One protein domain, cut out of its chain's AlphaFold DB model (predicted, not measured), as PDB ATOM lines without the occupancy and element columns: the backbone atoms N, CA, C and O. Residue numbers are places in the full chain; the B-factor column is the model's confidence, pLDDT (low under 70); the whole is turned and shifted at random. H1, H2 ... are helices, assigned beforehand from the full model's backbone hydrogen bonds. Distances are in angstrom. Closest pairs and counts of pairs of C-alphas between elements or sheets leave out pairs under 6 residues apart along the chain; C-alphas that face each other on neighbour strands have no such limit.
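What this domain is: This is residues 4 to 75 of the 127 residues of an uncharacterized protein of Exiguobacterium chiriqhucha RW-2 (UniProt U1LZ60). This is a compact cluster of five helices set mostly crosswise: the short H2 lies nearest the middle, and the longest helix, H5, runs along one side, with its first turns by H1 and its last turns by the end of H2. H3 and H4 form a helical hairpin that packs on H2, while H1 lies at the other side of the cluster, away from that hairpin. The printed part has 72 residues, with five named helices in the order H1, H2, H3, H4, H5 and no named strand, and its class is all helix. The radius of gyration of the C-alphas is 11.3 A, and the spans are 29 by 25 by 20 A.

How they stand to each other: H1, residues 4 to 11, is close to but not clearly touching H2, residues 18 to 25; the closest C-alphas, of Ile 7 and His 20, are 7.4 A apart. H1 only just touches H5, residues 56 to 71, with 3 pairs of C-alphas within 8 A; residues 56 to 60 alone of H5 take part, the closest C-alphas are those of Tyr 4 and Val 59 at 6.6 A, and the lines are about perpendicular at 82 degrees. H2 is the hub. It touches H3, residues 29 to 39, about perpendicular at 78 degrees, closest at the C-alphas of Asp 22 and Ala 29, 5.3 A. H2 only just touches H4, residues 41 to 48, with 3 pairs of C-alphas within 8 A, closest at Phe 18 and Leu 47, 4.9 A. H2 touches H5 through residues 66 to 71 alone of H5, at a steep tilt of 52 degrees, the same way, with the closest C-alphas, of Leu 25 and Phe 70, 6.3 A apart. H3 and H4 are a hairpin at a steep tilt of 40 degrees, opposite ways, closest at the C-alphas of Leu 36 and Val 44, 6.3 A. H3 and H5 are near each other, with 12 pairs of C-alphas within 10 A. H1 is apart from H3 and H4, and H4 is apart from H5. In H1, H3, H4 and H5 every O i to N i+4 pair is within hydrogen-bond range; in H2, 2 of 4 are.

Where its parts are: H1 begins at C-alpha 4, (-39.719, 6.183, 8.367). H3 measures 15.4 A from first to last C-alpha, H2 11.3 A, H4 11.0 A and H1 10.1 A. H5 measures 20.3 A, has a kink of 30 degrees near residue 65, and ends at C-alpha 71, (-43.101, -4.590, -3.308).

The domain as a whole: The two C-alphas farthest apart, of Asp 50 and Lys 75, are 34.1 A apart. The printed part has no cut and no long link. The mean pLDDT of the printed part is 87.5, and residues 72 to 75 are under 70.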
ATOM      1  N   TYR A   4     -39.850   5.152   7.344       89.56
ATOM      2  CA  TYR A   4     -39.719   6.183   8.367       89.56
ATOM      3  C   TYR A   4     -39.838   7.603   7.801       89.56
ATOM      4  O   TYR A   4     -40.622   8.403   8.310       89.56
ATOM      5  N   GLU A   5     -39.107   7.915   6.726       89.88
ATOM      6  CA  GLU A   5     -39.220   9.214   6.045       89.88
ATOM      7  C   GLU A   5     -40.642   9.435   5.510       89.88
ATOM      8  O   GLU A   5     -41.173  10.544   5.576       89.88
ATOM      9  N   TRP A   6     -41.291   8.374   5.021       93.12
ATOM     10  CA  TRP A   6     -42.651   8.448   4.504       93.12
ATOM     11  C   TRP A   6     -43.667   8.787   5.590       93.12
ATOM     12  O   TRP A   6     -44.489   9.674   5.365       93.12
ATOM     13  N   ILE A   7     -43.583   8.157   6.767       92.25
ATOM     14  CA  ILE A   7     -44.471   8.444   7.904       92.25
ATOM     15  C   ILE A   7     -44.274   9.885   8.382       92.25
ATOM     16  O   ILE A   7     -45.254  10.596   8.604       92.25
ATOM     17  N   GLN A   8     -43.027  10.354   8.480       91.38
ATOM     18  CA  GLN A   8     -42.755  11.744   8.853       91.38
ATOM     19  C   GLN A   8     -43.359  12.735   7.856       91.38
ATOM     20  O   GLN A   8     -43.963  13.727   8.254       91.38
ATOM     21  N   HIS A   9     -43.216  12.458   6.561       92.88
ATOM     22  CA  HIS A   9     -43.679  13.347   5.505       92.88
ATOM     23  C   HIS A   9     -45.209  13.340   5.340       92.88
ATOM     24  O   HIS A   9     -45.824  14.400   5.239       92.88
ATOM     25  N   HIS A  10     -45.836  12.159   5.314       89.50
ATOM     26  CA  HIS A  10     -47.254  11.992   4.962       89.50
ATOM     27  C   HIS A  10     -48.178  11.961   6.176       89.50
ATOM     28  O   HIS A  10     -49.255  12.552   6.137       89.50
ATOM     29  N   MET A  11     -47.749  11.313   7.259       90.38
ATOM     30  CA  MET A  11     -48.546  11.162   8.481       90.38
ATOM     31  C   MET A  11     -48.169  12.188   9.555       90.38
ATOM     32  O   MET A  11     -48.843  12.279  10.578       90.38
ATOM     33  N   LYS A  12     -47.104  12.976   9.333       92.62
ATOM     34  CA  LYS A  12     -46.605  14.006  10.262       92.62
ATOM     35  C   LYS A  12     -46.347  13.457  11.673       92.62
ATOM     36  O   LYS A  12     -46.594  14.135  12.667       92.62
ATOM     37  N   THR A  13     -45.855  12.219  11.757       91.81
ATOM     38  CA  THR A  13     -45.580  11.523  13.021       91.81
ATOM     39  C   THR A  13     -44.282  10.715  12.954       91.81
ATOM     40  O   THR A  13     -43.726  10.474  11.885       91.81
ATOM     41  N   HIS A  14     -43.786  10.301  14.119       90.62
ATOM     42  CA  HIS A  14     -42.676   9.350  14.269       90.62
ATOM     43  C   HIS A  14     -43.149   7.966  14.721       90.62
ATOM     44  O   HIS A  14     -42.339   7.055  14.880       90.62
ATOM     45  N   ILE A  15     -44.453   7.822  14.957       93.44
ATOM     46  CA  ILE A  15     -45.064   6.592  15.440       93.44
ATOM     47  C   ILE A  15     -45.532   5.798  14.226       93.44
ATOM     48  O   ILE A  15     -46.440   6.215  13.506       93.44
ATOM     49  N   LEU A  16     -44.922   4.641  13.999       94.12
ATOM     50  CA  LEU A  16     -45.436   3.668  13.051       94.12
ATOM     51  C   LEU A  16     -46.592   2.895  13.700       94.12
ATOM     52  O   LEU A  16     -46.414   2.265  14.742       94.12
ATOM     53  N   ARG A  17     -47.753   2.919  13.044       94.06
ATOM     54  CA  ARG A  17     -48.931   2.116  13.374       94.06
ATOM     55  C   ARG A  17     -49.264   1.180  12.221       94.06
ATOM     56  O   ARG A  17     -48.765   1.358  11.107       94.06
ATOM     57  N   PHE A  18     -50.085   0.175  12.495       92.94
ATOM     58  CA  PHE A  18     -50.443  -0.838  11.507       92.94
ATOM     59  C   PHE A  18     -51.099  -0.227  10.255       92.94
ATOM     60  O   PHE A  18     -50.701  -0.543   9.138       92.94
ATOM     61  N   GLU A  19     -52.023   0.712  10.441       89.94
ATOM     62  CA  GLU A  19     -52.751   1.439   9.391       89.94
ATOM     63  C   GLU A  19     -51.880   2.363   8.523       89.94
ATOM     64  O   GLU A  19     -52.367   2.977   7.583       89.94
ATOM     65  N   HIS A  20     -50.591   2.516   8.830       92.25
ATOM     66  CA  HIS A  20     -49.668   3.220   7.938       92.25
ATOM     67  C   HIS A  20     -49.098   2.285   6.860       92.25
ATOM     68  O   HIS A  20     -48.597   2.749   5.836       92.25
ATOM     69  N   LEU A  21     -49.124   0.968   7.099       91.44
ATOM     70  CA  LEU A  21     -48.445  -0.016   6.258       91.44
ATOM     71  C   LEU A  21     -49.206  -0.335   4.973       91.44
ATOM     72  O   LEU A  21     -48.566  -0.540   3.947       91.44
ATOM     73  N   ASP A  22     -50.534  -0.378   5.009       87.88
ATOM     74  CA  ASP A  22     -51.375  -0.647   3.835       87.88
ATOM     75  C   ASP A  22     -51.205   0.435   2.756       87.88
ATOM     76  O   ASP A  22     -50.990   0.118   1.585       87.88
ATOM     77  N   HIS A  23     -51.165   1.701   3.171       86.44
ATOM     78  CA  HIS A  23     -50.913   2.853   2.313       86.44
ATOM     79  C   HIS A  23     -49.477   2.866   1.790       86.44
ATOM     80  O   HIS A  23     -49.257   3.091   0.603       86.44
ATOM     81  N   TYR A  24     -48.490   2.611   2.653       88.94
ATOM     82  CA  TYR A  24     -47.084   2.621   2.248       88.94
ATOM     83  C   TYR A  24     -46.729   1.473   1.288       88.94
ATOM     84  O   TYR A  24     -45.910   1.643   0.382       88.94
ATOM     85  N   LEU A  25     -47.310   0.288   1.496       88.94
ATOM     86  CA  LEU A  25     -47.022  -0.911   0.705       88.94
ATOM     87  C   LEU A  25     -47.940  -1.080  -0.507       88.94
ATOM     88  O   LEU A  25     -47.668  -1.970  -1.316       88.94
ATOM     89  N   GLU A  26     -49.008  -0.280  -0.606       85.75
ATOM     90  CA  GLU A  26     -50.098  -0.456  -1.573       85.75
ATOM     91  C   GLU A  26     -50.622  -1.905  -1.566       85.75
ATOM     92  O   GLU A  26     -50.745  -2.567  -2.601       85.75
ATOM     93  N   ALA A  27     -50.865  -2.443  -0.369       85.88
ATOM     94  CA  ALA A  27     -51.253  -3.835  -0.167       85.88
ATOM     95  C   ALA A  27     -52.407  -3.956   0.832       85.88
ATOM     96  O   ALA A  27     -52.577  -3.113   1.706       85.88
ATOM     97  N   ASP A  28     -53.186  -5.033   0.705       88.31
ATOM     98  CA  ASP A  28     -54.314  -5.314   1.593       88.31
ATOM     99  C   ASP A  28     -53.838  -5.498   3.045       88.31
ATOM    100  O   ASP A  28     -52.932  -6.292   3.326       88.31
ATOM    101  N   ALA A  29     -54.479  -4.780   3.969       89.44
ATOM    102  CA  ALA A  29     -54.257  -4.868   5.406       89.44
ATOM    103  C   ALA A  29     -54.344  -6.313   5.930       89.44
ATOM    104  O   ALA A  29     -53.518  -6.716   6.750       89.44
ATOM    105  N   VAL A  30     -55.277  -7.125   5.417       91.31
ATOM    106  CA  VAL A  30     -55.445  -8.532   5.825       91.31
ATOM    107  C   VAL A  30     -54.217  -9.364   5.445       91.31
ATOM    108  O   VAL A  30     -53.716 -10.162   6.244       91.31
ATOM    109  N   ASP A  31     -53.683  -9.144   4.244       91.00
ATOM    110  CA  ASP A  31     -52.486  -9.829   3.754       91.00
ATOM    111  C   ASP A  31     -51.232  -9.409   4.545       91.00
ATOM    112  O   ASP A  31     -50.373 -10.249   4.848       91.00
ATOM    113  N   ILE A  32     -51.117  -8.120   4.887       92.19
ATOM    114  CA  ILE A  32     -50.019  -7.580   5.705       92.19
ATOM    115  C   ILE A  32     -50.052  -8.198   7.106       92.19
ATOM    116  O   ILE A  32     -49.025  -8.689   7.584       92.19
ATOM    117  N   GLU A  33     -51.221  -8.237   7.745       93.38
ATOM    118  CA  GLU A  33     -51.394  -8.794   9.088       93.38
ATOM    119  C   GLU A  33     -51.057 -10.285   9.141       93.38
ATOM    120  O   GLU A  33     -50.301 -10.724  10.014       93.38
ATOM    121  N   ALA A  34     -51.561 -11.063   8.181       93.00
ATOM    122  CA  ALA A  34     -51.278 -12.490   8.094       93.00
ATOM    123  C   ALA A  34     -49.775 -12.763   7.913       93.00
ATOM    124  O   ALA A  34     -49.225 -13.707   8.491       93.00
ATOM    125  N   TYR A  35     -49.086 -11.929   7.129       93.56
ATOM    126  CA  TYR A  35     -47.648 -12.058   6.916       93.56
ATOM    127  C   TYR A  35     -46.837 -11.683   8.160       93.56
ATOM    128  O   TYR A  35     -45.954 -12.444   8.560       93.56
ATOM    129  N   LEU A  36     -47.154 -10.558   8.804       93.12
ATOM    130  CA  LEU A  36     -46.489 -10.140  10.040       93.12
ATOM    131  C   LEU A  36     -46.703 -11.154  11.165       93.12
ATOM    132  O   LEU A  36     -45.734 -11.540  11.816       93.12
ATOM    133  N   SER A  37     -47.923 -11.674  11.315       92.69
ATOM    134  CA  SER A  37     -48.250 -12.727  12.285       92.69
ATOM    135  C   SER A  37     -47.424 -13.998  12.076       92.69
ATOM    136  O   SER A  37     -47.047 -14.658  13.041       92.69
ATOM    137  N   ARG A  38     -47.098 -14.340  10.821       92.75
ATOM    138  CA  ARG A  38     -46.228 -15.482  10.496       92.75
ATOM    139  C   ARG A  38     -44.756 -15.246  10.809       92.75
ATOM    140  O   ARG A  38     -44.062 -16.211  11.111       92.75
ATOM    141  N   ILE A  39     -44.264 -14.018  10.656       90.62
ATOM    142  CA  ILE A  39     -42.856 -13.689  10.925       90.62
ATOM    143  C   ILE A  39     -42.635 -13.572  12.426       90.62
ATOM    144  O   ILE A  39     -41.748 -14.217  12.978       90.62
ATOM    145  N   ASN A  40     -43.429 -12.721  13.070       87.88
ATOM    146  CA  ASN A  40     -43.412 -12.516  14.503       87.88
ATOM    147  C   ASN A  40     -44.718 -11.813  14.928       87.88
ATOM    148  O   ASN A  40     -44.883 -10.623  14.639       87.88
ATOM    149  N   PRO A  41     -45.614 -12.502  15.659       88.88
ATOM    150  CA  PRO A  41     -46.866 -11.928  16.153       88.88
ATOM    151  C   PRO A  41     -46.685 -10.643  16.969       88.88
ATOM    152  O   PRO A  41     -47.566  -9.786  16.965       88.88
ATOM    153  N   LEU A  42     -45.530 -10.465  17.623       90.06
ATOM    154  CA  LEU A  42     -45.238  -9.262  18.404       90.06
ATOM    155  C   LEU A  42     -45.202  -7.995  17.546       90.06
ATOM    156  O   LEU A  42     -45.485  -6.923  18.072       90.06
ATOM    157  N   PHE A  43     -44.906  -8.093  16.245       89.94
ATOM    158  CA  PHE A  43     -45.010  -6.933  15.359       89.94
ATOM    159  C   PHE A  43     -46.449  -6.445  15.258       89.94
ATOM    160  O   PHE A  43     -46.685  -5.249  15.379       89.94
ATOM    161  N   VAL A  44     -47.409  -7.354  15.088       90.69
ATOM    162  CA  VAL A  44     -48.828  -6.990  14.996       90.69
ATOM    163  C   VAL A  44     -49.295  -6.362  16.304       90.69
ATOM    164  O   VAL A  44     -49.906  -5.297  16.282       90.69
ATOM    165  N   THR A  45     -48.933  -6.958  17.444       91.38
ATOM    166  CA  THR A  45     -49.260  -6.403  18.763       91.38
ATOM    167  C   THR A  45     -48.653  -5.014  18.968       91.38
ATOM    168  O   THR A  45     -49.361  -4.100  19.378       91.38
ATOM    169  N   ALA A  46     -47.368  -4.827  18.654       92.06
ATOM    170  CA  ALA A  46     -46.691  -3.541  18.814       92.06
ATOM    171  C   ALA A  46     -47.289  -2.459  17.900       92.06
ATOM    172  O   ALA A  46     -47.559  -1.350  18.352       92.06
ATOM    173  N   LEU A  47     -47.563  -2.791  16.636       93.12
ATOM    174  CA  LEU A  47     -48.124  -1.864  15.649       93.12
ATOM    175  C   LEU A  47     -49.580  -1.473  15.931       93.12
ATOM    176  O   LEU A  47     -49.991  -0.384  15.541       93.12
ATOM    177  N   ARG A  48     -50.353  -2.355  16.576       93.44
ATOM    178  CA  ARG A  48     -51.731  -2.088  17.021       93.44
ATOM    179  C   ARG A  48     -51.800  -1.422  18.401       93.44
ATOM    180  O   ARG A  48     -52.889  -1.047  18.821       93.44
ATOM    181  N   SER A  49     -50.682  -1.312  19.120       92.62
ATOM    182  CA  SER A  49     -50.661  -0.675  20.439       92.62
ATOM    183  C   SER A  49     -50.830   0.841  20.338       92.62
ATOM    184  O   SER A  49     -50.495   1.453  19.319       92.62
ATOM    185  N   ASP A  50     -51.301   1.465  21.416       87.94
ATOM    186  CA  ASP A  50     -51.443   2.923  21.482       87.94
ATOM    187  C   ASP A  50     -50.094   3.639  21.336       87.94
ATOM    188  O   ASP A  50     -50.044   4.719  20.749       87.94
ATOM    189  N   ASP A  51     -49.000   3.007  21.767       88.94
ATOM    190  CA  ASP A  51     -47.641   3.547  21.665       88.94
ATOM    191  C   ASP A  51     -47.005   3.334  20.277       88.94
ATOM    192  O   ASP A  51     -46.069   4.044  19.899       88.94
ATOM    193  N   GLY A  52     -47.523   2.381  19.493       90.94
ATOM    194  CA  GLY A  52     -46.995   2.006  18.182       90.94
ATOM    195  C   GLY A  52     -45.512   1.614  18.212       90.94
ATOM    196  O   GLY A  52     -44.990   1.093  19.199       90.94
ATOM    197  N   VAL A  53     -44.806   1.856  17.106       91.31
ATOM    198  CA  VAL A  53     -43.358   1.616  16.992       91.31
ATOM    199  C   VAL A  53     -42.639   2.918  16.646       91.31
ATOM    200  O   VAL A  53     -42.836   3.482  15.575       91.31
ATOM    201  N   THR A  54     -41.760   3.378  17.535       89.00
ATOM    202  CA  THR A  54     -40.962   4.611  17.353       89.00
ATOM    203  C   THR A  54     -39.481   4.339  17.091       89.00
ATOM    204  O   THR A  54     -38.740   5.212  16.638       89.00
ATOM    205  N   ALA A  55     -39.020   3.116  17.361       90.00
ATOM    206  CA  ALA A  55     -37.624   2.742  17.209       90.00
ATOM    207  C   ALA A  55     -37.233   2.643  15.724       90.00
ATOM    208  O   ALA A  55     -37.545   1.656  15.059       90.00
ATOM    209  N   TRP A  56     -36.472   3.625  15.228       86.12
ATOM    210  CA  TRP A  56     -35.973   3.694  13.840       86.12
ATOM    211  C   TRP A  56     -35.392   2.373  13.315       86.12
ATOM    212  O   TRP A  56     -35.709   1.957  12.204       86.12
ATOM    213  N   ARG A  57     -34.566   1.680  14.115       86.44
ATOM    214  CA  ARG A  57     -33.971   0.395  13.702       86.44
ATOM    215  C   ARG A  57     -35.041  -0.655  13.410       86.44
ATOM    216  O   ARG A  57     -34.994  -1.296  12.371       86.44
ATOM    217  N   MET A  58     -36.035  -0.760  14.289       87.00
ATOM    218  CA  MET A  58     -37.142  -1.699  14.134       87.00
ATOM    219  C   MET A  58     -38.012  -1.349  12.921       87.00
ATOM    220  O   MET A  58     -38.419  -2.251  12.197       87.00
ATOM    221  N   VAL A  59     -38.249  -0.057  12.662       88.62
ATOM    222  CA  VAL A  59     -38.982   0.411  11.471       88.62
ATOM    223  C   VAL A  59     -38.252   0.021  10.181       88.62
ATOM    224  O   VAL A  59     -38.879  -0.520   9.275       88.62
ATOM    225  N   ASN A  60     -36.935   0.221  10.110       86.62
ATOM    226  CA  ASN A  60     -36.147  -0.127   8.924       86.62
ATOM    227  C   ASN A  60     -36.035  -1.638   8.694       86.62
ATOM    228  O   ASN A  60     -36.130  -2.103   7.555       86.62
ATOM    229  N   ASP A  61     -35.839  -2.413   9.760       88.00
ATOM    230  CA  ASP A  61     -35.787  -3.874   9.665       88.00
ATOM    231  C   ASP A  61     -37.130  -4.417   9.156       88.00
ATOM    232  O   ASP A  61     -37.178  -5.255   8.250       88.00
ATOM    233  N   LEU A  62     -38.232  -3.875   9.685       89.75
ATOM    234  CA  LEU A  62     -39.585  -4.198   9.255       89.75
ATOM    235  C   LEU A  62     -39.826  -3.806   7.788       89.75
ATOM    236  O   LEU A  62     -40.365  -4.607   7.023       89.75
ATOM    237  N   GLU A  63     -39.389  -2.616   7.371       90.75
ATOM    238  CA  GLU A  63     -39.489  -2.146   5.986       90.75
ATOM    239  C   GLU A  63     -38.798  -3.109   5.015       90.75
ATOM    240  O   GLU A  63     -39.404  -3.528   4.028       90.75
ATOM    241  N   SER A  64     -37.559  -3.513   5.301       87.19
ATOM    242  CA  SER A  64     -36.800  -4.433   4.444       87.19
ATOM    243  C   SER A  64     -37.552  -5.751   4.213       87.19
ATOM    244  O   SER A  64     -37.693  -6.228   3.078       87.19
ATOM    245  N   VAL A  65     -38.121  -6.311   5.285       88.38
ATOM    246  CA  VAL A  65     -38.892  -7.560   5.249       88.38
ATOM    247  C   VAL A  65     -40.214  -7.396   4.489       88.38
ATOM    248  O   VAL A  65     -40.586  -8.268   3.694       88.38
ATOM    249  N   LEU A  66     -40.920  -6.283   4.702       89.69
ATOM    250  CA  LEU A  66     -42.207  -5.995   4.070       89.69
ATOM    251  C   LEU A  66     -42.056  -5.673   2.579       89.69
ATOM    252  O   LEU A  66     -42.765  -6.254   1.754       89.69
ATOM    253  N   LEU A  67     -41.087  -4.841   2.194       86.69
ATOM    254  CA  LEU A  67     -40.803  -4.542   0.787       86.69
ATOM    255  C   LEU A  67     -40.365  -5.799   0.022       86.69
ATOM    256  O   LEU A  67     -40.760  -5.996  -1.132       86.69
ATOM    257  N   GLY A  68     -39.621  -6.700   0.669       82.12
ATOM    258  CA  GLY A  68     -39.265  -8.000   0.103       82.12
ATOM    259  C   GLY A  68     -40.477  -8.864  -0.278       82.12
ATOM    260  O   GLY A  68     -40.386  -9.652  -1.222       82.12
ATOM    261  N   ARG A  69     -41.618  -8.706   0.402       85.50
ATOM    262  CA  ARG A  69     -42.854  -9.470   0.164       85.50
ATOM    263  C   ARG A  69     -43.853  -8.731  -0.724       85.50
ATOM    264  O   ARG A  69     -44.320  -9.307  -1.705       85.50
ATOM    265  N   PHE A  70     -44.169  -7.486  -0.382       83.38
ATOM    266  CA  PHE A  70     -45.280  -6.732  -0.965       83.38
ATOM    267  C   PHE A  70     -44.847  -5.877  -2.156       83.38
ATOM    268  O   PHE A  70     -45.507  -5.899  -3.190       83.38
ATOM    269  N   LYS A  71     -43.646  -5.288  -2.129       70.69
ATOM    270  CA  LYS A  71     -43.101  -4.590  -3.308       70.69
ATOM    271  C   LYS A  71     -42.749  -5.549  -4.451       70.69
ATOM    272  O   LYS A  71     -42.756  -5.171  -5.619       70.69
ATOM    273  N   ARG A  72     -42.503  -6.834  -4.156       54.75
ATOM    274  CA  ARG A  72     -42.383  -7.877  -5.195       54.75
ATOM    275  C   ARG A  72     -43.698  -8.138  -5.943       54.75
ATOM    276  O   ARG A  72     -43.622  -8.686  -7.040       54.75
ATOM    277  N   ARG A  73     -44.867  -7.737  -5.420       48.28
ATOM    278  CA  ARG A  73     -46.148  -7.792  -6.154       48.28
ATOM    279  C   ARG A  73     -46.356  -6.607  -7.108       48.28
ATOM    280  O   ARG A  73     -47.017  -6.804  -8.119       48.28
ATOM    281  N   GLN A  74     -45.683  -5.466  -6.917       47.19
ATOM    282  CA  GLN A  74     -45.562  -4.423  -7.958       47.19
ATOM    283  C   GLN A  74     -44.692  -4.871  -9.153       47.19
ATOM    284  O   GLN A  74     -44.539  -4.149 -10.140       47.19
ATOM    285  N   LYS A  75     -44.114  -6.082  -9.118       46.00
ATOM    286  CA  LYS A  75     -43.355  -6.637 -10.238       46.00
ATOM    287  C   LYS A  75     -44.316  -7.050 -11.364       46.00
ATOM    288  O   LYS A  75     -44.672  -8.214 -11.502       46.00
TER     289      LYS A  75